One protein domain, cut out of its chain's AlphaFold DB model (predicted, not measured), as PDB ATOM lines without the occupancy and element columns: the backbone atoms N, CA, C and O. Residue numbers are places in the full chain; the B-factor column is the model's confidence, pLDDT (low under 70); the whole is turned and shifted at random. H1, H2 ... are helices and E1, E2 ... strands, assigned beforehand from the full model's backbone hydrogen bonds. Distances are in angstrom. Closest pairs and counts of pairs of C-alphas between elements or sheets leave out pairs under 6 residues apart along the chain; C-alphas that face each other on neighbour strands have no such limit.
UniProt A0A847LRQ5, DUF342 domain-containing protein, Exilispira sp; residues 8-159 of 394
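Overview. This is residues 8 to 159 of the 394 residues of the protein "DUF342 domain-containing protein" of Exilispira sp (UniProt A0A847LRQ5). Two parts are joined by a small strand hairpin: a twisted three-stranded sheet, E6 E7 E8, sits between H1 across one face and H5 along the other, and a second three-stranded sheet, E1 E3 E2, with H3 at its side, makes the other end. The hairpin E4 and E5 lies between, with residues 16 to 20 of H1 packed on it; H2 folds back beside H1. The printed part has 152 residues, in the order H1 H2 E1 H3 E2 E3 E4 E5 E6 E7 H4 H5 E8, with antiparallel sheets; its class is mixed. It is compact, with a radius of gyration of the C-alphas of 15.2 A and spans of 45 by 31 by 27 A.

Arrangement. E7, residues 100 to 105, is the inner strand between E6, residues 92 to 95, and E8, residues 152 to 158. E6 and E7 form a hairpin, with N 93 and O 102 within hydrogen-bond range at 2.9 A; N 103 and O 154 of E7 and E8 are 3.0 A apart. H5, residues 136 to 147, runs along the strands, 9 degrees from E8 on the local plane, at a height over the sheet of 9.2 A; its closest C-alphas to E8 are Ala 146 and Ile 152, 6.6 A. H1, residues 16 to 25, on the opposite face, runs across E7 at 68 degrees on the local plane. H2, residues 30 to 37, forms a helical hairpin with H1, at a shallow tilt of 25 degrees; the closest C-alphas, Pro 16 and Ile 36, are 5.8 A apart. H4, residues 118 to 127, only just touches H5, with 3 pairs of C-alphas within 8 A, the closest Ile 118 and Gln 140, 6.7 A. E4, residues 77 to 81, and E5, residues 86 to 89, form a hairpin, with N 80 and O 87 2.8 A apart. E3, residues 70 to 73, lies between E1, residues 46 to 49, and E2, residues 62 to 65; N 47 and O 71 are 2.8 A apart, N 63 and O 72 3.0 A. H3, residues 53 to 56, only grazes this sheet; E1, H3, E2 are a split strand-helix-strand unit, two same-way strands with E3 between, its crossover right-handed. Each O i to N i+4 pair is within hydrogen-bond range in H2, H4 and H5, and 5 of 6 in H1; H3 is too short.

Along the chain. H1 begins at C-alpha 16 (174.329, 154.044, 150.042) and spans 14.0 A; H4 spans 14.2 A, H5 and E7 16.4 A each. E8 spans 17.6 A, ending at C-alpha 158 (184.769, 174.795, 152.495).

Size, cuts and confidence. The C-alphas farthest apart, Asn 51 and Gly 159, are 46.9 A apart. The printed part has no cut; the link E7 to H4 is long. Residues 58 to 59 and 110 to 116 have pLDDT under 70.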
ATOM      1  N   PHE A   8     175.495 139.656 141.327       91.81
ATOM      2  CA  PHE A   8     175.770 141.011 141.797       91.81
ATOM      3  C   PHE A   8     176.961 140.987 142.753       91.81
ATOM      4  O   PHE A   8     176.941 140.257 143.743       91.81
ATOM      5  N   LEU A   9     177.977 141.801 142.472       93.69
ATOM      6  CA  LEU A   9     179.183 141.919 143.297       93.69
ATOM      7  C   LEU A   9     179.037 142.963 144.414       93.69
ATOM      8  O   LEU A   9     179.974 143.200 145.166       93.69
ATOM      9  N   PHE A  10     177.848 143.551 144.540       94.50
ATOM     10  CA  PHE A  10     177.467 144.514 145.567       94.50
ATOM     11  C   PHE A  10     176.178 144.083 146.271       94.50
ATOM     12  O   PHE A  10     175.410 143.256 145.766       94.50
ATOM     13  N   ASN A  11     175.891 144.677 147.428       94.75
ATOM     14  CA  ASN A  11     174.686 144.348 148.176       94.75
ATOM     15  C   ASN A  11     173.484 145.182 147.702       94.75
ATOM     16  O   ASN A  11     173.387 146.384 147.949       94.75
ATOM     17  N   LYS A  12     172.529 144.514 147.049       92.94
ATOM     18  CA  LYS A  12     171.300 145.129 146.518       92.94
ATOM     19  C   LYS A  12     170.338 145.667 147.581       92.94
ATOM     20  O   LYS A  12     169.463 146.454 147.244       92.94
ATOM     21  N   GLN A  13     170.442 145.211 148.830       93.31
ATOM     22  CA  GLN A  13     169.559 145.647 149.920       93.31
ATOM     23  C   GLN A  13     170.073 146.921 150.604       93.31
ATOM     24  O   GLN A  13     169.334 147.575 151.342       93.31
ATOM     25  N   ILE A  14     171.333 147.283 150.362       94.38
ATOM     26  CA  ILE A  14     171.950 148.479 150.919       94.38
ATOM     27  C   ILE A  14     171.556 149.691 150.074       94.38
ATOM     28  O   ILE A  14     171.680 149.679 148.853       94.38
ATOM     29  N   SER A  15     171.136 150.767 150.744       95.44
ATOM     30  CA  SER A  15     171.026 152.098 150.135       95.44
ATOM     31  C   SER A  15     172.212 152.950 150.585       95.44
ATOM     32  O   SER A  15     172.210 153.449 151.721       95.44
ATOM     33  N   PRO A  16     173.222 153.160 149.719       96.75
ATOM     34  CA  PRO A  16     174.329 154.044 150.042       96.75
ATOM     35  C   PRO A  16     173.855 155.478 150.295       96.75
ATOM     36  O   PRO A  16     174.374 156.132 151.192       96.75
ATOM     37  N   ARG A  17     172.803 155.959 149.614       95.38
ATOM     38  CA  ARG A  17     172.230 157.292 149.870       95.38
ATOM     39  C   ARG A  17     171.728 157.442 151.311       95.38
ATOM     40  O   ARG A  17     171.915 158.498 151.919       95.38
ATOM     41  N   ARG A  18     171.098 156.400 151.872       96.25
ATOM     42  CA  ARG A  18     170.676 156.363 153.285       96.25
ATOM     43  C   ARG A  18     171.887 156.345 154.218       96.25
ATOM     44  O   ARG A  18     171.927 157.139 155.155       96.25
ATOM     45  N   LEU A  19     172.868 155.485 153.947       97.50
ATOM     46  CA  LEU A  19     174.060 155.337 154.788       97.50
ATOM     47  C   LEU A  19     174.940 156.584 154.792       97.50
ATOM     48  O   LEU A  19     175.399 156.980 155.852       97.50
ATOM     49  N   ILE A  20     175.101 157.262 153.655       97.44
ATOM     50  CA  ILE A  20     175.796 158.553 153.563       97.44
ATOM     51  C   ILE A  20     175.192 159.558 154.548       97.44
ATOM     52  O   ILE A  20     175.926 160.215 155.281       97.44
ATOM     53  N   LYS A  21     173.858 159.660 154.629       96.44
ATOM     54  CA  LYS A  21     173.200 160.558 155.595       96.44
ATOM     55  C   LYS A  21     173.500 160.158 157.041       96.44
ATOM     56  O   LYS A  21     173.751 161.033 157.864       96.44
ATOM     57  N   GLN A  22     173.498 158.858 157.341       97.69
ATOM     58  CA  GLN A  22     173.821 158.341 158.676       97.69
ATOM     59  C   GLN A  22     175.286 158.608 159.048       97.69
ATOM     60  O   GLN A  22     175.556 159.099 160.141       97.69
ATOM     61  N   ILE A  23     176.211 158.395 158.110       97.81
ATOM     62  CA  ILE A  23     177.639 158.701 158.251       97.81
ATOM     63  C   ILE A  23     177.853 160.193 158.514       97.81
ATOM     64  O   ILE A  23     178.591 160.552 159.423       97.81
ATOM     65  N   LEU A  24     177.188 161.074 157.767       95.50
ATOM     66  CA  LEU A  24     177.314 162.519 157.972       95.50
ATOM     67  C   LEU A  24     176.736 162.973 159.325       95.50
ATOM     68  O   LEU A  24     177.207 163.965 159.875       95.50
ATOM     69  N   SER A  25     175.742 162.259 159.867       96.12
ATOM     70  CA  SER A  25     175.177 162.543 161.195       96.12
ATOM     71  C   SER A  25     176.010 161.989 162.356       96.12
ATOM     72  O   SER A  25     176.075 162.622 163.407       96.12
ATOM     73  N   ASP A  26     176.668 160.843 162.168       96.81
ATOM     74  CA  ASP A  26     177.533 160.202 163.160       96.81
ATOM     75  C   ASP A  26     178.785 159.607 162.483       96.81
ATOM     76  O   ASP A  26     178.882 158.396 162.249       96.81
ATOM     77  N   PRO A  27     179.785 160.451 162.161       94.88
ATOM     78  CA  PRO A  27     180.955 160.035 161.392       94.88
ATOM     79  C   PRO A  27     181.904 159.119 162.168       94.88
ATOM     80  O   PRO A  27     182.860 158.615 161.577       94.88
ATOM     81  N   LYS A  28     181.670 158.895 163.469       94.94
ATOM     82  CA  LYS A  28     182.468 157.987 164.307       94.94
ATOM     83  C   LYS A  28     181.958 156.547 164.253       94.94
ATOM     84  O   LYS A  28     182.711 155.629 164.583       94.94
ATOM     85  N   ASN A  29     180.715 156.331 163.827       96.94
ATOM     86  CA  ASN A  29     180.111 155.008 163.796       96.94
ATOM     87  C   ASN A  29     180.633 154.167 162.624       96.94
ATOM     88  O   ASN A  29     180.147 154.236 161.496       96.94
ATOM     89  N   GLN A  30     181.611 153.313 162.921       96.81
ATOM     90  CA  GLN A  30     182.248 152.429 161.945       96.81
ATOM     91  C   GLN A  30     181.299 151.387 161.335       96.81
ATOM     92  O   GLN A  30     181.588 150.876 160.256       96.81
ATOM     93  N   SER A  31     180.163 151.079 161.976       97.44
ATOM     94  CA  SER A  31     179.194 150.126 161.422       97.44
ATOM     95  C   SER A  31     178.616 150.626 160.098       97.44
ATOM     96  O   SER A  31     178.502 149.841 159.162       97.44
ATOM     97  N   TYR A  32     178.326 151.927 159.984       97.69
ATOM     98  CA  TYR A  32     177.789 152.497 158.744       97.69
ATOM     99  C   TYR A  32     178.792 152.425 157.595       97.69
ATOM    100  O   TYR A  32     178.421 152.117 156.466       97.69
ATOM    101  N   TYR A  33     180.074 152.661 157.885       97.12
ATOM    102  CA  TYR A  33     181.108 152.567 156.862       97.12
ATOM    103  C   TYR A  33     181.385 151.120 156.438       97.12
ATOM    104  O   TYR A  33     181.616 150.865 155.262       97.12
ATOM    105  N   LYS A  34     181.339 150.158 157.367       95.81
ATOM    106  CA  LYS A  34     181.462 148.727 157.036       95.81
ATOM    107  C   LYS A  34     180.291 148.231 156.190       95.81
ATOM    108  O   LYS A  34     180.484 147.422 155.290       95.81
ATOM    109  N   GLU A  35     179.086 148.723 156.468       96.50
ATOM    110  CA  GLU A  35     177.902 148.430 155.659       96.50
ATOM    111  C   GLU A  35     178.068 149.017 154.248       96.50
ATOM    112  O   GLU A  35     178.024 148.273 153.271       96.50
ATOM    113  N   ILE A  36     178.372 150.317 154.123       96.25
ATOM    114  CA  ILE A  36     178.473 150.988 152.814       96.25
ATOM    115  C   ILE A  36     179.664 150.499 151.963       96.25
ATOM    116  O   ILE A  36     179.621 150.617 150.739       96.25
ATOM    117  N   ALA A  37     180.701 149.918 152.584       95.00
ATOM    118  CA  ALA A  37     181.873 149.365 151.898       95.00
ATOM    119  C   ALA A  37     181.515 148.294 150.856       95.00
ATOM    120  O   ALA A  37     182.142 148.239 149.803       95.00
ATOM    121  N   GLN A  38     180.471 147.492 151.111       94.75
ATOM    122  CA  GLN A  38     179.981 146.443 150.197       94.75
ATOM    123  C   GLN A  38     179.481 146.993 148.854       94.75
ATOM    124  O   GLN A  38     179.254 146.234 147.914       94.75
ATOM    125  N   ASN A  39     179.280 148.308 148.778       96.19
ATOM    126  CA  ASN A  39     178.752 148.989 147.613       96.19
ATOM    127  C   ASN A  39     179.747 150.010 147.043       96.19
ATOM    128  O   ASN A  39     179.369 150.757 146.151       96.19
ATOM    129  N   PHE A  40     180.990 150.084 147.525       94.00
ATOM    130  CA  PHE A  40     181.983 151.036 147.021       94.00
ATOM    131  C   PHE A  40     182.901 150.397 145.978       94.00
ATOM    132  O   PHE A  40     183.587 149.418 146.275       94.00
ATOM    133  N   PHE A  41     182.959 150.979 144.780       91.88
ATOM    134  CA  PHE A  41     183.721 150.460 143.641       91.88
ATOM    135  C   PHE A  41     184.658 151.517 143.066       91.88
ATOM    136  O   PHE A  41     184.320 152.702 143.017       91.88
ATOM    137  N   PHE A  42     185.839 151.082 142.642       89.19
ATOM    138  CA  PHE A  42     186.768 151.878 141.848       89.19
ATOM    139  C   PHE A  42     186.407 151.802 140.367       89.19
ATOM    140  O   PHE A  42     185.730 150.872 139.938       89.19
ATOM    141  N   SER A  43     186.882 152.776 139.589       88.12
ATOM    142  CA  SER A  43     186.753 152.742 138.126       88.12
ATOM    143  C   SER A  43     187.240 151.402 137.569       88.12
ATOM    144  O   SER A  43     188.249 150.874 138.027       88.12
ATOM    145  N   ASP A  44     186.521 150.895 136.575       88.69
ATOM    146  CA  ASP A  44     186.755 149.651 135.837       88.69
ATOM    147  C   ASP A  44     186.528 148.350 136.635       88.69
ATOM    148  O   ASP A  44     186.602 147.256 136.067       88.69
ATOM    149  N   GLU A  45     186.155 148.429 137.920       90.25
ATOM    150  CA  GLU A  45     185.755 147.248 138.693       90.25
ATOM    151  C   GLU A  45     184.414 146.680 138.197       90.25
ATOM    152  O   GLU A  45     183.459 147.408 137.908       90.25
ATOM    153  N   ALA A  46     184.338 145.349 138.138       92.88
ATOM    154  CA  ALA A  46     183.110 144.634 137.820       92.88
ATOM    155  C   ALA A  46     182.091 144.760 138.965       92.88
ATOM    156  O   ALA A  46     182.422 144.564 140.134       92.88
ATOM    157  N   ILE A  47     180.831 145.010 138.612       93.44
ATOM    158  CA  ILE A  47     179.691 145.079 139.540       93.44
ATOM    159  C   ILE A  47     178.663 143.975 139.301       93.44
ATOM    160  O   ILE A  47     177.950 143.599 140.233       93.44
ATOM    161  N   ILE A  48     178.586 143.438 138.077       92.19
ATOM    162  CA  ILE A  48     177.724 142.303 137.722       92.19
ATOM    163  C   ILE A  48     178.473 141.376 136.760       92.19
ATOM    164  O   ILE A  48     179.078 141.838 135.794       92.19
ATOM    165  N   GLN A  49     178.410 140.071 137.012       91.19
ATOM    166  CA  GLN A  49     178.990 139.014 136.174       91.19
ATOM    167  C   GLN A  49     177.953 137.921 135.883       91.19
ATOM    168  O   GLN A  49     176.961 137.799 136.599       91.19
ATOM    169  N   GLY A  50     178.195 137.088 134.870       85.06
ATOM    170  CA  GLY A  50     177.335 135.949 134.530       85.06
ATOM    171  C   GLY A  50     176.491 136.185 133.279       85.06
ATOM    172  O   GLY A  50     176.879 136.954 132.402       85.06
ATOM    173  N   ASN A  51     175.356 135.492 133.178       78.19
ATOM    174  CA  ASN A  51     174.467 135.567 132.016       78.19
ATOM    175  C   ASN A  51     173.352 136.606 132.222       78.19
ATOM    176  O   ASN A  51     173.081 137.012 133.349       78.19
ATOM    177  N   GLU A  52     172.714 137.038 131.127       79.06
ATOM    178  CA  GLU A  52     171.578 137.986 131.118       79.06
ATOM    179  C   GLU A  52     171.866 139.373 131.730       79.06
ATOM    180  O   GLU A  52     170.955 140.143 132.046       79.06
ATOM    181  N   ILE A  53     173.146 139.733 131.852       78.38
ATOM    182  CA  ILE A  53     173.569 140.979 132.500       78.38
ATOM    183  C   ILE A  53     173.198 142.235 131.699       78.38
ATOM    184  O   ILE A  53     173.098 143.313 132.273       78.38
ATOM    185  N   GLU A  54     172.933 142.098 130.397       74.62
ATOM    186  CA  GLU A  54     172.520 143.193 129.506       74.62
ATOM    187  C   GLU A  54     171.245 143.899 129.990       74.62
ATOM    188  O   GLU A  54     171.106 145.108 129.824       74.62
ATOM    189  N   SER A  55     170.350 143.169 130.666       76.25
ATOM    190  CA  SER A  55     169.116 143.713 131.254       76.25
ATOM    191  C   SER A  55     169.359 144.740 132.371       76.25
ATOM    192  O   SER A  55     168.472 145.535 132.678       76.25
ATOM    193  N   PHE A  56     170.564 144.755 132.951       75.62
ATOM    194  CA  PHE A  56     170.987 145.689 133.997       75.62
ATOM    195  C   PHE A  56     171.878 146.817 133.470       75.62
ATOM    196  O   PHE A  56     172.344 147.646 134.256       75.62
ATOM    197  N   PHE A  57     172.131 146.867 132.158       73.56
ATOM    198  CA  PHE A  57     172.859 147.973 131.551       73.56
ATOM    199  C   PHE A  57     172.029 149.249 131.687       73.56
ATOM    200  O   PHE A  57     171.003 149.424 131.028       73.56
ATOM    201  N   SER A  58     172.444 150.143 132.581       69.94
ATOM    202  CA  SER A  58     171.650 151.322 132.894       69.94
ATOM    203  C   SER A  58     172.518 152.527 133.223       69.94
ATOM    204  O   SER A  58     173.353 152.471 134.121       69.94
ATOM    205  N   GLY A  59     172.258 153.648 132.551       66.56
ATOM    206  CA  GLY A  59     172.947 154.912 132.809       66.56
ATOM    207  C   GLY A  59     174.281 155.062 132.077       66.56
ATOM    208  O   GLY A  59     174.734 154.167 131.375       66.56
ATOM    209  N   ILE A  60     174.884 156.244 132.220       76.81
ATOM    210  CA  ILE A  60     176.134 156.617 131.538       76.81
ATOM    211  C   ILE A  60     177.381 156.096 132.263       76.81
ATOM    212  O   ILE A  60     178.468 156.126 131.699       76.81
ATOM    213  N   ASP A  61     177.211 155.658 133.513       85.94
ATOM    214  CA  ASP A  61     178.302 155.351 134.437       85.94
ATOM    215  C   ASP A  61     178.696 153.864 134.462       85.94
ATOM    216  O   ASP A  61     179.550 153.438 135.240       85.94
ATOM    217  N   ILE A  62     178.060 153.055 133.614       89.88
ATOM    218  CA  ILE A  62     178.236 151.604 133.550       89.88
ATOM    219  C   ILE A  62     178.533 151.226 132.107       89.88
ATOM    220  O   ILE A  62     177.878 151.706 131.184       89.88
ATOM    221  N   TYR A  63     179.519 150.358 131.910       90.75
ATOM    222  CA  TYR A  63     179.868 149.836 130.596       90.75
ATOM    223  C   TYR A  63     180.046 148.316 130.642       90.75
ATOM    224  O   TYR A  63     180.332 147.740 131.691       90.75
ATOM    225  N   TYR A  64     179.866 147.652 129.501       90.12
ATOM    226  CA  TYR A  64     180.132 146.222 129.380       90.12
ATOM    227  C   TYR A  64     181.587 145.992 128.965       90.12
ATOM    228  O   TYR A  64     182.034 146.497 127.934       90.12
ATOM    229  N   ASN A  65     182.321 145.211 129.755       90.44
ATOM    230  CA  ASN A  65     183.677 144.794 129.442       90.44
ATOM    231  C   ASN A  65     183.663 143.375 128.854       90.44
ATOM    232  O   ASN A  65     183.591 142.382 129.581       90.44
ATOM    233  N   ALA A  66     183.767 143.289 127.525       87.12
ATOM    234  CA  ALA A  66     183.725 142.025 126.789       87.12
ATOM    235  C   ALA A  66     184.886 141.075 127.131       87.12
ATOM    236  O   ALA A  66     184.720 139.861 127.047       87.12
ATOM    237  N   SER A  67     186.047 141.597 127.544       88.38
ATOM    238  CA  SER A  67     187.222 140.774 127.865       88.38
ATOM    239  C   SER A  67     187.035 139.932 129.125       88.38
ATOM    240  O   SER A  67     187.630 138.863 129.232       88.38
ATOM    241  N   ILE A  68     186.211 140.400 130.067       88.38
ATOM    242  CA  ILE A  68     185.921 139.703 131.330       88.38
ATOM    243  C   ILE A  68     184.444 139.309 131.474       88.38
ATOM    244  O   ILE A  68     184.065 138.743 132.496       88.38
ATOM    245  N   GLY A  69     183.610 139.604 130.472       88.88
ATOM    246  CA  GLY A  69     182.187 139.264 130.464       88.88
ATOM    247  C   GLY A  69     181.398 139.879 131.624       88.88
ATOM    248  O   GLY A  69     180.579 139.192 132.232       88.88
ATOM    249  N   ALA A  70     181.659 141.146 131.960       92.19
ATOM    250  CA  ALA A  70     181.094 141.802 133.141       92.19
ATOM    251  C   ALA A  70     180.572 143.212 132.843       92.19
ATOM    252  O   ALA A  70     181.091 143.904 131.965       92.19
ATOM    253  N   LEU A  71     179.583 143.664 133.618       92.06
ATOM    254  CA  LEU A  71     179.278 145.089 133.736       92.06
ATOM    255  C   LEU A  71     180.239 145.721 134.737       92.06
ATOM    256  O   LEU A  71     180.358 145.239 135.865       92.06
ATOM    257  N   CYS A  72     180.881 146.806 134.324       92.38
ATOM    258  CA  CYS A  72     181.862 147.559 135.095       92.38
ATOM    259  C   CYS A  72     181.394 148.994 135.318       92.38
ATOM    260  O   CYS A  72     180.636 149.547 134.518       92.38
ATOM    261  N   VAL A  73     181.886 149.614 136.387       92.12
ATOM    262  CA  VAL A  73     181.694 151.050 136.628       92.12
ATOM    263  C   VAL A  73     182.749 151.857 135.879       92.12
ATOM    264  O   VAL A  73     183.915 151.488 135.872       92.12
ATOM    265  N   ASN A  74     182.385 152.979 135.264       89.81
ATOM    266  CA  ASN A  74     183.345 153.851 134.565       89.81
ATOM    267  C   ASN A  74     183.980 154.927 135.474       89.81
ATOM    268  O   ASN A  74     184.785 155.743 135.017       89.81
ATOM    269  N   ARG A  75     183.553 154.988 136.743       89.38
ATOM    270  CA  ARG A  75     183.991 155.970 137.737       89.38
ATOM    271  C   ARG A  75     183.910 155.397 139.146       89.38
ATOM    272  O   ARG A  75     183.104 154.517 139.429       89.38
ATOM    273  N   THR A  76     184.739 155.935 140.036       90.38
ATOM    274  CA  THR A  76     184.794 155.514 141.444       90.38
ATOM    275  C   THR A  76     183.605 156.076 142.229       90.38
ATOM    276  O   THR A  76     183.355 157.281 142.177       90.38
ATOM    277  N   GLY A  77     182.906 155.241 142.999       93.56
ATOM    278  CA  GLY A  77     181.784 155.675 143.834       93.56
ATOM    279  C   GLY A  77     180.993 154.540 144.479       93.56
ATOM    280  O   GLY A  77     181.418 153.387 144.492       93.56
ATOM    281  N   PHE A  78     179.838 154.884 145.048       95.31
ATOM    282  CA  PHE A  78     178.928 153.936 145.681       95.31
ATOM    283  C   PHE A  78     177.826 153.491 144.720       95.31
ATOM    284  O   PHE A  78     177.017 154.302 144.274       95.31
ATOM    285  N   VAL A  79     177.762 152.196 144.454       95.50
ATOM    286  CA  VAL A  79     176.769 151.551 143.598       95.50
ATOM    287  C   VAL A  79     175.458 151.382 144.369       95.50
ATOM    288  O   VAL A  79     175.397 150.697 145.392       95.50
ATOM    289  N   GLU A  80     174.392 152.010 143.884       93.38
ATOM    290  CA  GLU A  80     173.031 151.908 144.417       93.38
ATOM    291  C   GLU A  80     172.129 151.221 143.387       93.38
ATOM    292  O   GLU A  80     172.085 151.628 142.230       93.38
ATOM    293  N   PHE A  81     171.386 150.197 143.811       90.81
ATOM    294  CA  PHE A  81     170.383 149.532 142.978       90.81
ATOM    295  C   PHE A  81     168.989 149.808 143.525       90.81
ATOM    296  O   PHE A  81     168.691 149.491 144.674       90.81
ATOM    297  N   ASN A  82     168.120 150.379 142.695       84.06
ATOM    298  CA  ASN A  82     166.757 150.752 143.086       84.06
ATOM    299  C   ASN A  82     165.684 149.747 142.622       84.06
ATOM    300  O   ASN A  82     164.498 150.065 142.632       84.06
ATOM    301  N   GLY A  83     166.093 148.548 142.192       80.69
ATOM    302  CA  GLY A  83     165.203 147.504 141.673       80.69
ATOM    303  C   GLY A  83     165.092 147.475 140.147       80.69
ATOM    304  O   GLY A  83     164.837 146.410 139.594       80.69
ATOM    305  N   ALA A  84     165.334 148.602 139.471       78.69
ATOM    306  CA  ALA A  84     165.268 148.706 138.009       78.69
ATOM    307  C   ALA A  84     166.535 149.308 137.381       78.69
ATOM    308  O   ALA A  84     166.857 149.013 136.236       78.69
ATOM    309  N   LYS A  85     167.251 150.155 138.124       84.69
ATOM    310  CA  LYS A  85     168.411 150.913 137.663       84.69
ATOM    311  C   LYS A  85     169.539 150.834 138.684       84.69
ATOM    312  O   LYS A  85     169.297 150.761 139.892       84.69
ATOM    313  N   ILE A  86     170.759 150.881 138.174       89.31
ATOM    314  CA  ILE A  86     171.980 151.057 138.944       89.31
ATOM    315  C   ILE A  86     172.455 152.504 138.771       89.31
ATOM    316  O   ILE A  86     172.609 152.986 137.649       89.31
ATOM    317  N   ASP A  87     172.684 153.188 139.887       90.44
ATOM    318  CA  ASP A  87     173.261 154.529 139.941       90.44
ATOM    319  C   ASP A  87     174.594 154.491 140.699       90.44
ATOM    320  O   ASP A  87     174.770 153.707 141.633       90.44
ATOM    321  N   ILE A  88     175.527 155.373 140.326       92.50
ATOM    322  CA  ILE A  88     176.789 155.560 141.050       92.50
ATOM    323  C   ILE A  88     176.741 156.893 141.783       92.50
ATOM    324  O   ILE A  88     176.692 157.958 141.166       92.50
ATOM    325  N   LEU A  89     176.757 156.840 143.111       93.62
ATOM    326  CA  LEU A  89     176.816 158.010 143.978       93.62
ATOM    327  C   LEU A  89     178.270 158.382 144.253       93.62
ATOM    328  O   LEU A  89     179.106 157.529 144.542       93.62
ATOM    329  N   ASP A  90     178.571 159.674 144.201       92.38
ATOM    330  CA  ASP A  90     179.924 160.146 144.458       92.38
ATOM    331  C   ASP A  90     180.355 159.930 145.911       92.38
ATOM    332  O   ASP A  90     179.563 160.157 146.830       92.38
ATOM    333  N   PRO A  91     181.643 159.620 146.143       94.31
ATOM    334  CA  PRO A  91     182.205 159.630 147.487       94.31
ATOM    335  C   PRO A  91     182.354 161.045 148.048       94.31
ATOM    336  O   PRO A  91     182.573 161.210 149.245       94.31
ATOM    337  N   ILE A  92     182.233 162.069 147.197       96.25
ATOM    338  CA  ILE A  92     182.242 163.473 147.594       96.25
ATOM    339  C   ILE A  92     180.815 164.009 147.597       96.25
ATOM    340  O   ILE A  92     180.188 164.140 146.537       96.25
ATOM    341  N   VAL A  93     180.345 164.363 148.788       95.69
ATOM    342  CA  VAL A  93     178.992 164.853 149.053       95.69
ATOM    343  C   VAL A  93     179.013 166.264 149.608       95.69
ATOM    344  O   VAL A  93     179.844 166.610 150.447       95.69
ATOM    345  N   THR A  94     178.080 167.081 149.135       95.81
ATOM    346  CA  THR A  94     177.963 168.478 149.528       95.81
ATOM    347  C   THR A  94     176.823 168.708 150.515       95.81
ATOM    348  O   THR A  94     175.821 167.992 150.524       95.81
ATOM    349  N   LEU A  95     176.980 169.708 151.385       93.94
ATOM    350  CA  LEU A  95     176.025 170.080 152.427       93.94
ATOM    351  C   LEU A  95     175.840 171.598 152.507       93.94
ATOM    352  O   LEU A  95     176.698 172.372 152.085       93.94
ATOM    353  N   LYS A  96     174.715 172.011 153.112       91.62
ATOM    354  CA  LYS A  96     174.302 173.415 153.300       91.62
ATOM    355  C   LYS A  96     174.383 174.242 152.005       91.62
ATOM    356  O   LYS A  96     175.088 175.243 151.968       91.62
ATOM    357  N   LYS A  97     173.638 173.825 150.970       89.56
ATOM    358  CA  LYS A  97     173.657 174.458 149.633       89.56
ATOM    359  C   LYS A  97     175.089 174.573 149.090       89.56
ATOM    360  O   LYS A  97     175.568 175.665 148.818       89.56
ATOM    361  N   ASP A  98     175.784 173.440 149.056       95.19
ATOM    362  CA  ASP A  98     177.133 173.311 148.492       95.19
ATOM    363  C   ASP A  98     178.257 174.100 149.182       95.19
ATOM    364  O   ASP A  98     179.402 174.086 148.740       95.19
ATOM    365  N   LEU A  99     177.985 174.709 150.336       95.25
ATOM    366  CA  LEU A  99     178.986 175.435 151.118       95.25
ATOM    367  C   LEU A  99     180.073 174.521 151.706       95.25
ATOM    368  O   LEU A  99     181.195 174.962 151.954       95.25
ATOM    369  N   TYR A 100     179.753 173.253 151.948       96.56
ATOM    370  CA  TYR A 100     180.689 172.271 152.486       96.56
ATOM    371  C   TYR A 100     180.731 171.052 151.574       96.56
ATOM    372  O   TYR A 100     179.677 170.542 151.207       96.56
ATOM    373  N   ALA A 101     181.926 170.545 151.273       97.75
ATOM    374  CA  ALA A 101     182.124 169.268 150.596       97.75
ATOM    375  C   ALA A 101     182.855 168.303 151.528       97.75
ATOM    376  O   ALA A 101     183.880 168.653 152.115       97.75
ATOM    377  N   TYR A 102     182.352 167.080 151.637       97.69
ATOM    378  CA  TYR A 102     182.930 166.012 152.441       97.69
ATOM    379  C   TYR A 102     183.303 164.838 151.550       97.69
ATOM    380  O   TYR A 102     182.500 164.421 150.720       97.69
ATOM    381  N   LEU A 103     184.502 164.292 151.746       96.56
ATOM    382  CA  LEU A 103     184.916 163.025 151.151       96.56
ATOM    383  C   LEU A 103     184.642 161.907 152.159       96.56
ATOM    384  O   LEU A 103     185.161 161.949 153.275       96.56
ATOM    385  N   ILE A 104     183.852 160.919 151.748       96.81
ATOM    386  CA  ILE A 104     183.527 159.718 152.516       96.81
ATOM    387  C   ILE A 104     184.307 158.547 151.926       96.81
ATOM    388  O   ILE A 104     184.128 158.195 150.761       96.81
ATOM    389  N   LEU A 105     185.146 157.926 152.750       94.38
ATOM    390  CA  LEU A 105     185.895 156.723 152.410       94.38
ATOM    391  C   LEU A 105     185.456 155.587 153.346       94.38
ATOM    392  O   LEU A 105     185.590 155.723 154.565       94.38
ATOM    393  N   PRO A 106     184.910 154.476 152.826       95.00
ATOM    394  CA  PRO A 106     184.713 153.270 153.627       95.00
ATOM    395  C   PRO A 106     186.061 152.582 153.938       95.00
ATOM    396  O   PRO A 106     187.082 152.985 153.385       95.00
ATOM    397  N   PRO A 107     186.090 151.539 154.791       93.94
ATOM    398  CA  PRO A 107     187.206 150.600 154.861       93.94
ATOM    399  C   PRO A 107     187.564 150.042 153.478       93.94
ATOM    400  O   PRO A 107     186.675 149.657 152.716       93.94
ATOM    401  N   LEU A 108     188.859 150.004 153.164       89.25
ATOM    402  CA  LEU A 108     189.420 149.522 151.895       89.25
ATOM    403  C   LEU A 108     190.453 148.402 152.119       89.25
ATOM    404  O   LEU A 108     191.223 148.091 151.220       89.25
ATOM    405  N   ASP A 109     190.478 147.796 153.307       79.69
ATOM    406  CA  ASP A 109     191.409 146.739 153.732       79.69
ATOM    407  C   ASP A 109     191.319 145.450 152.903       79.69
ATOM    408  O   ASP A 109     192.274 144.677 152.852       79.69
ATOM    409  N   SER A 110     190.196 145.228 152.219       68.75
ATOM    410  CA  SER A 110     189.994 144.112 151.291       68.75
ATOM    411  C   SER A 110     190.387 144.417 149.840       68.75
ATOM    412  O   SER A 110     190.254 143.538 148.988       68.75
ATOM    413  N   LYS A 111     190.857 145.635 149.535       68.50
ATOM    414  CA  LYS A 111     191.222 146.069 148.178       68.50
ATOM    415  C   LYS A 111     192.736 146.262 148.047       68.50
ATOM    416  O   LYS A 111     193.383 146.761 148.963       68.50
ATOM    417  N   ASP A 112     193.300 145.856 146.906       63.16
ATOM    418  CA  ASP A 112     194.739 145.992 146.629       63.16
ATOM    419  C   ASP A 112     195.161 147.478 146.721       63.16
ATOM    420  O   ASP A 112     194.539 148.325 146.065       63.16
ATOM    421  N   PRO A 113     196.208 147.818 147.502       59.59
ATOM    422  CA  PRO A 113     196.781 149.163 147.558       59.59
ATOM    423  C   PRO A 113     197.107 149.767 146.182       59.59
ATOM    424  O   PRO A 113     197.086 150.987 146.042       59.59
ATOM    425  N   GLY A 114     197.374 148.940 145.164       58.03
ATOM    426  CA  GLY A 114     197.612 149.368 143.784       58.03
ATOM    427  C   GLY A 114     196.399 150.008 143.090       58.03
ATOM    428  O   GLY A 114     196.587 150.893 142.259       58.03
ATOM    429  N   TYR A 115     195.164 149.643 143.463       58.78
ATOM    430  CA  TYR A 115     193.937 150.306 142.972       58.78
ATOM    431  C   TYR A 115     193.658 151.639 143.680       58.78
ATOM    432  O   TYR A 115     192.808 152.428 143.258       58.78
ATOM    433  N   LEU A 116     194.379 151.913 144.768       62.91
ATOM    434  CA  LEU A 116     194.115 153.009 145.684       62.91
ATOM    435  C   LEU A 116     194.880 154.264 145.270       62.91
ATOM    436  O   LEU A 116     195.756 154.773 145.970       62.91
ATOM    437  N   VAL A 117     194.547 154.759 144.085       72.25
ATOM    438  CA  VAL A 117     195.248 155.897 143.504       72.25
ATOM    439  C   VAL A 117     194.574 157.184 143.962       72.25
ATOM    440  O   VAL A 117     193.397 157.419 143.677       72.25
ATOM    441  N   ILE A 118     195.326 158.049 144.650       85.88
ATOM    442  CA  ILE A 118     194.890 159.414 144.988       85.88
ATOM    443  C   ILE A 118     194.373 160.159 143.746       85.88
ATOM    444  O   ILE A 118     193.417 160.929 143.843       85.88
ATOM    445  N   ASP A 119     194.922 159.842 142.571       85.06
ATOM    446  CA  ASP A 119     194.506 160.360 141.268       85.06
ATOM    447  C   ASP A 119     193.023 160.124 140.969       85.06
ATOM    448  O   ASP A 119     192.401 160.981 140.352       85.06
ATOM    449  N   ASN A 120     192.412 159.034 141.453       84.62
ATOM    450  CA  ASN A 120     190.973 158.803 141.286       84.62
ATOM    451  C   ASN A 120     190.155 159.851 142.048       84.62
ATOM    452  O   ASN A 120     189.211 160.421 141.503       84.62
ATOM    453  N   ILE A 121     190.536 160.156 143.291       89.00
ATOM    454  CA  ILE A 121     189.875 161.195 144.089       89.00
ATOM    455  C   ILE A 121     190.133 162.579 143.485       89.00
ATOM    456  O   ILE A 121     189.201 163.372 143.355       89.00
ATOM    457  N   LEU A 122     191.368 162.861 143.055       90.94
ATOM    458  CA  LEU A 122     191.722 164.123 142.397       90.94
ATOM    459  C   LEU A 122     190.989 164.303 141.062       90.94
ATOM    460  O   LEU A 122     190.581 165.419 140.737       90.94
ATOM    461  N   LYS A 123     190.760 163.218 140.318       89.38
ATOM    462  CA  LYS A 123     189.934 163.215 139.109       89.38
ATOM    463  C   LYS A 123     188.492 163.591 139.436       89.38
ATOM    464  O   LYS A 123     187.979 164.509 138.810       89.38
ATOM    465  N   ILE A 124     187.876 162.997 140.466       91.12
ATOM    466  CA  ILE A 124     186.513 163.380 140.891       91.12
ATOM    467  C   ILE A 124     186.465 164.866 141.286       91.12
ATOM    468  O   ILE A 124     185.552 165.575 140.874       91.12
ATOM    469  N   ILE A 125     187.448 165.360 142.048       94.06
ATOM    470  CA  ILE A 125     187.552 166.780 142.440       94.06
ATOM    471  C   ILE A 125     187.611 167.687 141.206       94.06
ATOM    472  O   ILE A 125     186.886 168.683 141.141       94.06
ATOM    473  N   LYS A 126     188.444 167.330 140.223       93.38
ATOM    474  CA  LYS A 126     188.627 168.076 138.974       93.38
ATOM    475  C   LYS A 126     187.368 168.060 138.109       93.38
ATOM    476  O   LYS A 126     186.932 169.121 137.670       93.38
ATOM    477  N   ASP A 127     186.771 166.890 137.905       91.62
ATOM    478  CA  ASP A 127     185.573 166.709 137.079       91.62
ATOM    479  C   ASP A 127     184.376 167.456 137.686       91.62
ATOM    480  O   ASP A 127     183.608 168.099 136.970       91.62
ATOM    481  N   LYS A 128     184.273 167.464 139.022       91.88
ATOM    482  CA  LYS A 128     183.278 168.248 139.768       91.88
ATOM    483  C   LYS A 128     183.613 169.731 139.914       91.88
ATOM    484  O   LYS A 128     182.779 170.468 140.427       91.88
ATOM    485  N   LYS A 129     184.799 170.177 139.487       95.75
ATOM    486  CA  LYS A 129     185.274 171.566 139.621       95.75
ATOM    487  C   LYS A 129     185.245 172.084 141.067       95.75
ATOM    488  O   LYS A 129     184.891 173.232 141.311       95.75
ATOM    489  N   ILE A 130     185.611 171.238 142.032       96.31
ATOM    490  CA  ILE A 130     185.688 171.640 143.443       96.31
ATOM    491  C   ILE A 130     186.917 172.533 143.647       96.31
ATOM    492  O   ILE A 130     188.045 172.152 143.328       96.31
ATOM    493  N   LEU A 131     186.694 173.716 144.211       93.50
ATOM    494  CA  LEU A 131     187.697 174.733 144.510       93.50
ATOM    495  C   LEU A 131     188.122 174.673 145.984       93.50
ATOM    496  O   LEU A 131     187.373 174.208 146.841       93.50
ATOM    497  N   ASN A 132     189.323 175.184 146.283       89.44
ATOM    498  CA  ASN A 132     189.838 175.372 147.650       89.44
ATOM    499  C   ASN A 132     189.709 174.129 148.556       89.44
ATOM    500  O   ASN A 132     189.373 174.234 149.738       89.44
ATOM    501  N   TYR A 133     189.954 172.942 147.995       95.19
ATOM    502  CA  TYR A 133     189.955 171.703 148.763       95.19
ATOM    503  C   TYR A 133     191.231 171.563 149.613       95.19
ATOM    504  O   TYR A 133     192.234 172.244 149.402       95.19
ATOM    505  N   THR A 134     191.173 170.689 150.615       94.88
ATOM    506  CA  THR A 134     192.259 170.385 151.554       94.88
ATOM    507  C   THR A 134     193.509 169.861 150.840       94.88
ATOM    508  O   THR A 134     193.443 169.406 149.701       94.88
ATOM    509  N   SER A 135     194.667 169.888 151.503       94.62
ATOM    510  CA  SER A 135     195.920 169.447 150.881       94.62
ATOM    511  C   SER A 135     195.867 167.983 150.422       94.62
ATOM    512  O   SER A 135     195.233 167.128 151.048       94.62
ATOM    513  N   THR A 136     196.602 167.670 149.354       92.06
ATOM    514  CA  THR A 136     196.768 166.294 148.860       92.06
ATOM    515  C   THR A 136     197.310 165.358 149.941       92.06
ATOM    516  O   THR A 136     196.885 164.211 150.033       92.06
ATOM    517  N   GLU A 137     198.169 165.861 150.832       92.69
ATOM    518  CA  GLU A 137     198.662 165.129 152.002       92.69
ATOM    519  C   GLU A 137     197.527 164.713 152.956       92.69
ATOM    520  O   GLU A 137     197.513 163.584 153.445       92.69
ATOM    521  N   ASN A 138     196.546 165.587 153.207       94.31
ATOM    522  CA  ASN A 138     195.395 165.259 154.054       94.31
ATOM    523  C   ASN A 138     194.499 164.197 153.405       94.31
ATOM    524  O   ASN A 138     194.024 163.293 154.096       94.31
ATOM    525  N   ILE A 139     194.318 164.263 152.084       94.06
ATOM    526  CA  ILE A 139     193.603 163.228 151.322       94.06
ATOM    527  C   ILE A 139     194.362 161.898 151.409       94.06
ATOM    528  O   ILE A 139     193.760 160.872 151.723       94.06
ATOM    529  N   GLN A 140     195.686 161.912 151.226       92.25
ATOM    530  CA  GLN A 140     196.523 160.715 151.341       92.25
ATOM    531  C   GLN A 140     196.457 160.104 152.744       92.25
ATOM    532  O   GLN A 140     196.361 158.888 152.888       92.25
ATOM    533  N   LYS A 141     196.463 160.929 153.798       92.69
ATOM    534  CA  LYS A 141     196.277 160.455 155.177       92.69
ATOM    535  C   LYS A 141     194.933 159.752 155.340       92.69
ATOM    536  O   LYS A 141     194.902 158.667 155.914       92.69
ATOM    537  N   ALA A 142     193.848 160.321 154.816       93.00
ATOM    538  CA  ALA A 142     192.526 159.701 154.877       93.00
ATOM    539  C   ALA A 142     192.478 158.361 154.124       93.00
ATOM    540  O   ALA A 142     191.975 157.376 154.662       93.00
ATOM    541  N   LEU A 143     193.082 158.292 152.936       91.19
ATOM    542  CA  LEU A 143     193.237 157.048 152.179       91.19
ATOM    543  C   LEU A 143     194.035 155.997 152.965       91.19
ATOM    544  O   LEU A 143     193.612 154.849 153.057       91.19
ATOM    545  N   ASN A 144     195.134 156.385 153.616       90.06
ATOM    546  CA  ASN A 144     195.928 155.475 154.445       90.06
ATOM    547  C   ASN A 144     195.139 154.933 155.653       90.06
ATOM    548  O   ASN A 144     195.370 153.801 156.073       90.06
ATOM    549  N   PHE A 145     194.223 155.719 156.228       91.50
ATOM    550  CA  PHE A 145     193.294 155.229 157.256       91.50
ATOM    551  C   PHE A 145     192.290 154.225 156.678       91.50
ATOM    552  O   PHE A 145     192.068 153.181 157.291       91.50
ATOM    553  N   ALA A 146     191.754 154.505 155.490       92.12
ATOM    554  CA  ALA A 146     190.830 153.619 154.787       92.12
ATOM    555  C   ALA A 146     191.454 152.254 154.460       92.12
ATOM    556  O   ALA A 146     190.861 151.223 154.776       92.12
ATOM    557  N   VAL A 147     192.691 152.231 153.949       90.44
ATOM    558  CA  VAL A 147     193.469 150.999 153.678       90.44
ATOM    559  C   VAL A 147     193.689 150.160 154.936       90.44
ATOM    560  O   VAL A 147     193.744 148.938 154.870       90.44
ATOM    561  N   LYS A 148     193.794 150.796 156.107       90.31
ATOM    562  CA  LYS A 148     193.940 150.098 157.395       90.31
ATOM    563  C   LYS A 148     192.626 149.518 157.935       90.31
ATOM    564  O   LYS A 148     192.616 149.023 159.058       90.31
ATOM    565  N   GLY A 149     191.534 149.599 157.175       91.31
ATOM    566  CA  GLY A 149     190.238 149.019 157.529       91.31
ATOM    567  C   GLY A 149     189.308 149.952 158.306       91.31
ATOM    568  O   GLY A 149     188.359 149.490 158.941       91.31
ATOM    569  N   TYR A 150     189.557 151.265 158.270       93.44
ATOM    570  CA  TYR A 150     188.727 152.257 158.957       93.44
ATOM    571  C   TYR A 150     187.929 153.107 157.979       93.44
ATOM    572  O   TYR A 150     188.471 153.684 157.046       93.44
ATOM    573  N   GLY A 151     186.640 153.272 158.246       95.19
ATOM    574  CA  GLY A 151     185.839 154.283 157.577       95.19
ATOM    575  C   GLY A 151     186.188 155.677 158.077       95.19
ATOM    576  O   GLY A 151     186.306 155.896 159.288       95.19
ATOM    577  N   ILE A 152     186.336 156.627 157.160       96.06
ATOM    578  CA  ILE A 152     186.671 158.011 157.479       96.06
ATOM    579  C   ILE A 152     185.888 158.985 156.599       96.06
ATOM    580  O   ILE A 152     185.732 158.792 155.396       96.06
ATOM    581  N   THR A 153     185.424 160.068 157.214       97.06
ATOM    582  CA  THR A 153     184.874 161.228 156.511       97.06
ATOM    583  C   THR A 153     185.753 162.429 156.807       97.06
ATOM    584  O   THR A 153     186.027 162.722 157.972       97.06
ATOM    585  N   ILE A 154     186.185 163.140 155.767       96.31
ATOM    586  CA  ILE A 154     186.972 164.369 155.910       96.31
ATOM    587  C   ILE A 154     186.244 165.557 155.292       96.31
ATOM    588  O   ILE A 154     185.576 165.420 154.265       96.31
ATOM    589  N   LEU A 155     186.399 166.735 155.903       97.25
ATOM    590  CA  LEU A 155     186.039 167.994 155.257       97.25
ATOM    591  C   LEU A 155     187.002 168.201 154.087       97.25
ATOM    592  O   LEU A 155     188.189 168.457 154.286       97.25
ATOM    593  N   LEU A 156     186.482 168.039 152.877       97.31
ATOM    594  CA  LEU A 156     187.265 168.127 151.660       97.31
ATOM    595  C   LEU A 156     187.436 169.579 151.233       97.31
ATOM    596  O   LEU A 156     188.557 169.977 150.963       97.31
ATOM    597  N   ALA A 157     186.360 170.359 151.184       97.50
ATOM    598  CA  ALA A 157     186.402 171.771 150.819       97.50
ATOM    599  C   ALA A 157     185.370 172.564 151.622       97.50
ATOM    600  O   ALA A 157     184.329 172.033 152.026       97.50
ATOM    601  N   LYS A 158     185.666 173.845 151.841       97.12
ATOM    602  CA  LYS A 158     184.769 174.795 152.495       97.12
ATOM    603  C   LYS A 158     184.697 176.060 151.644       97.12
ATOM    604  O   LYS A 158     185.727 176.669 151.366       97.12
ATOM    605  N   GLY A 159     183.486 176.433 151.249       95.38
ATOM    606  CA  GLY A 159     183.209 177.699 150.586       95.38
ATOM    607  C   GLY A 159     183.312 178.896 151.538       95.38
ATOM    608  O   GLY A 159     183.671 178.778 152.712       95.38
TER     609      GLY A 159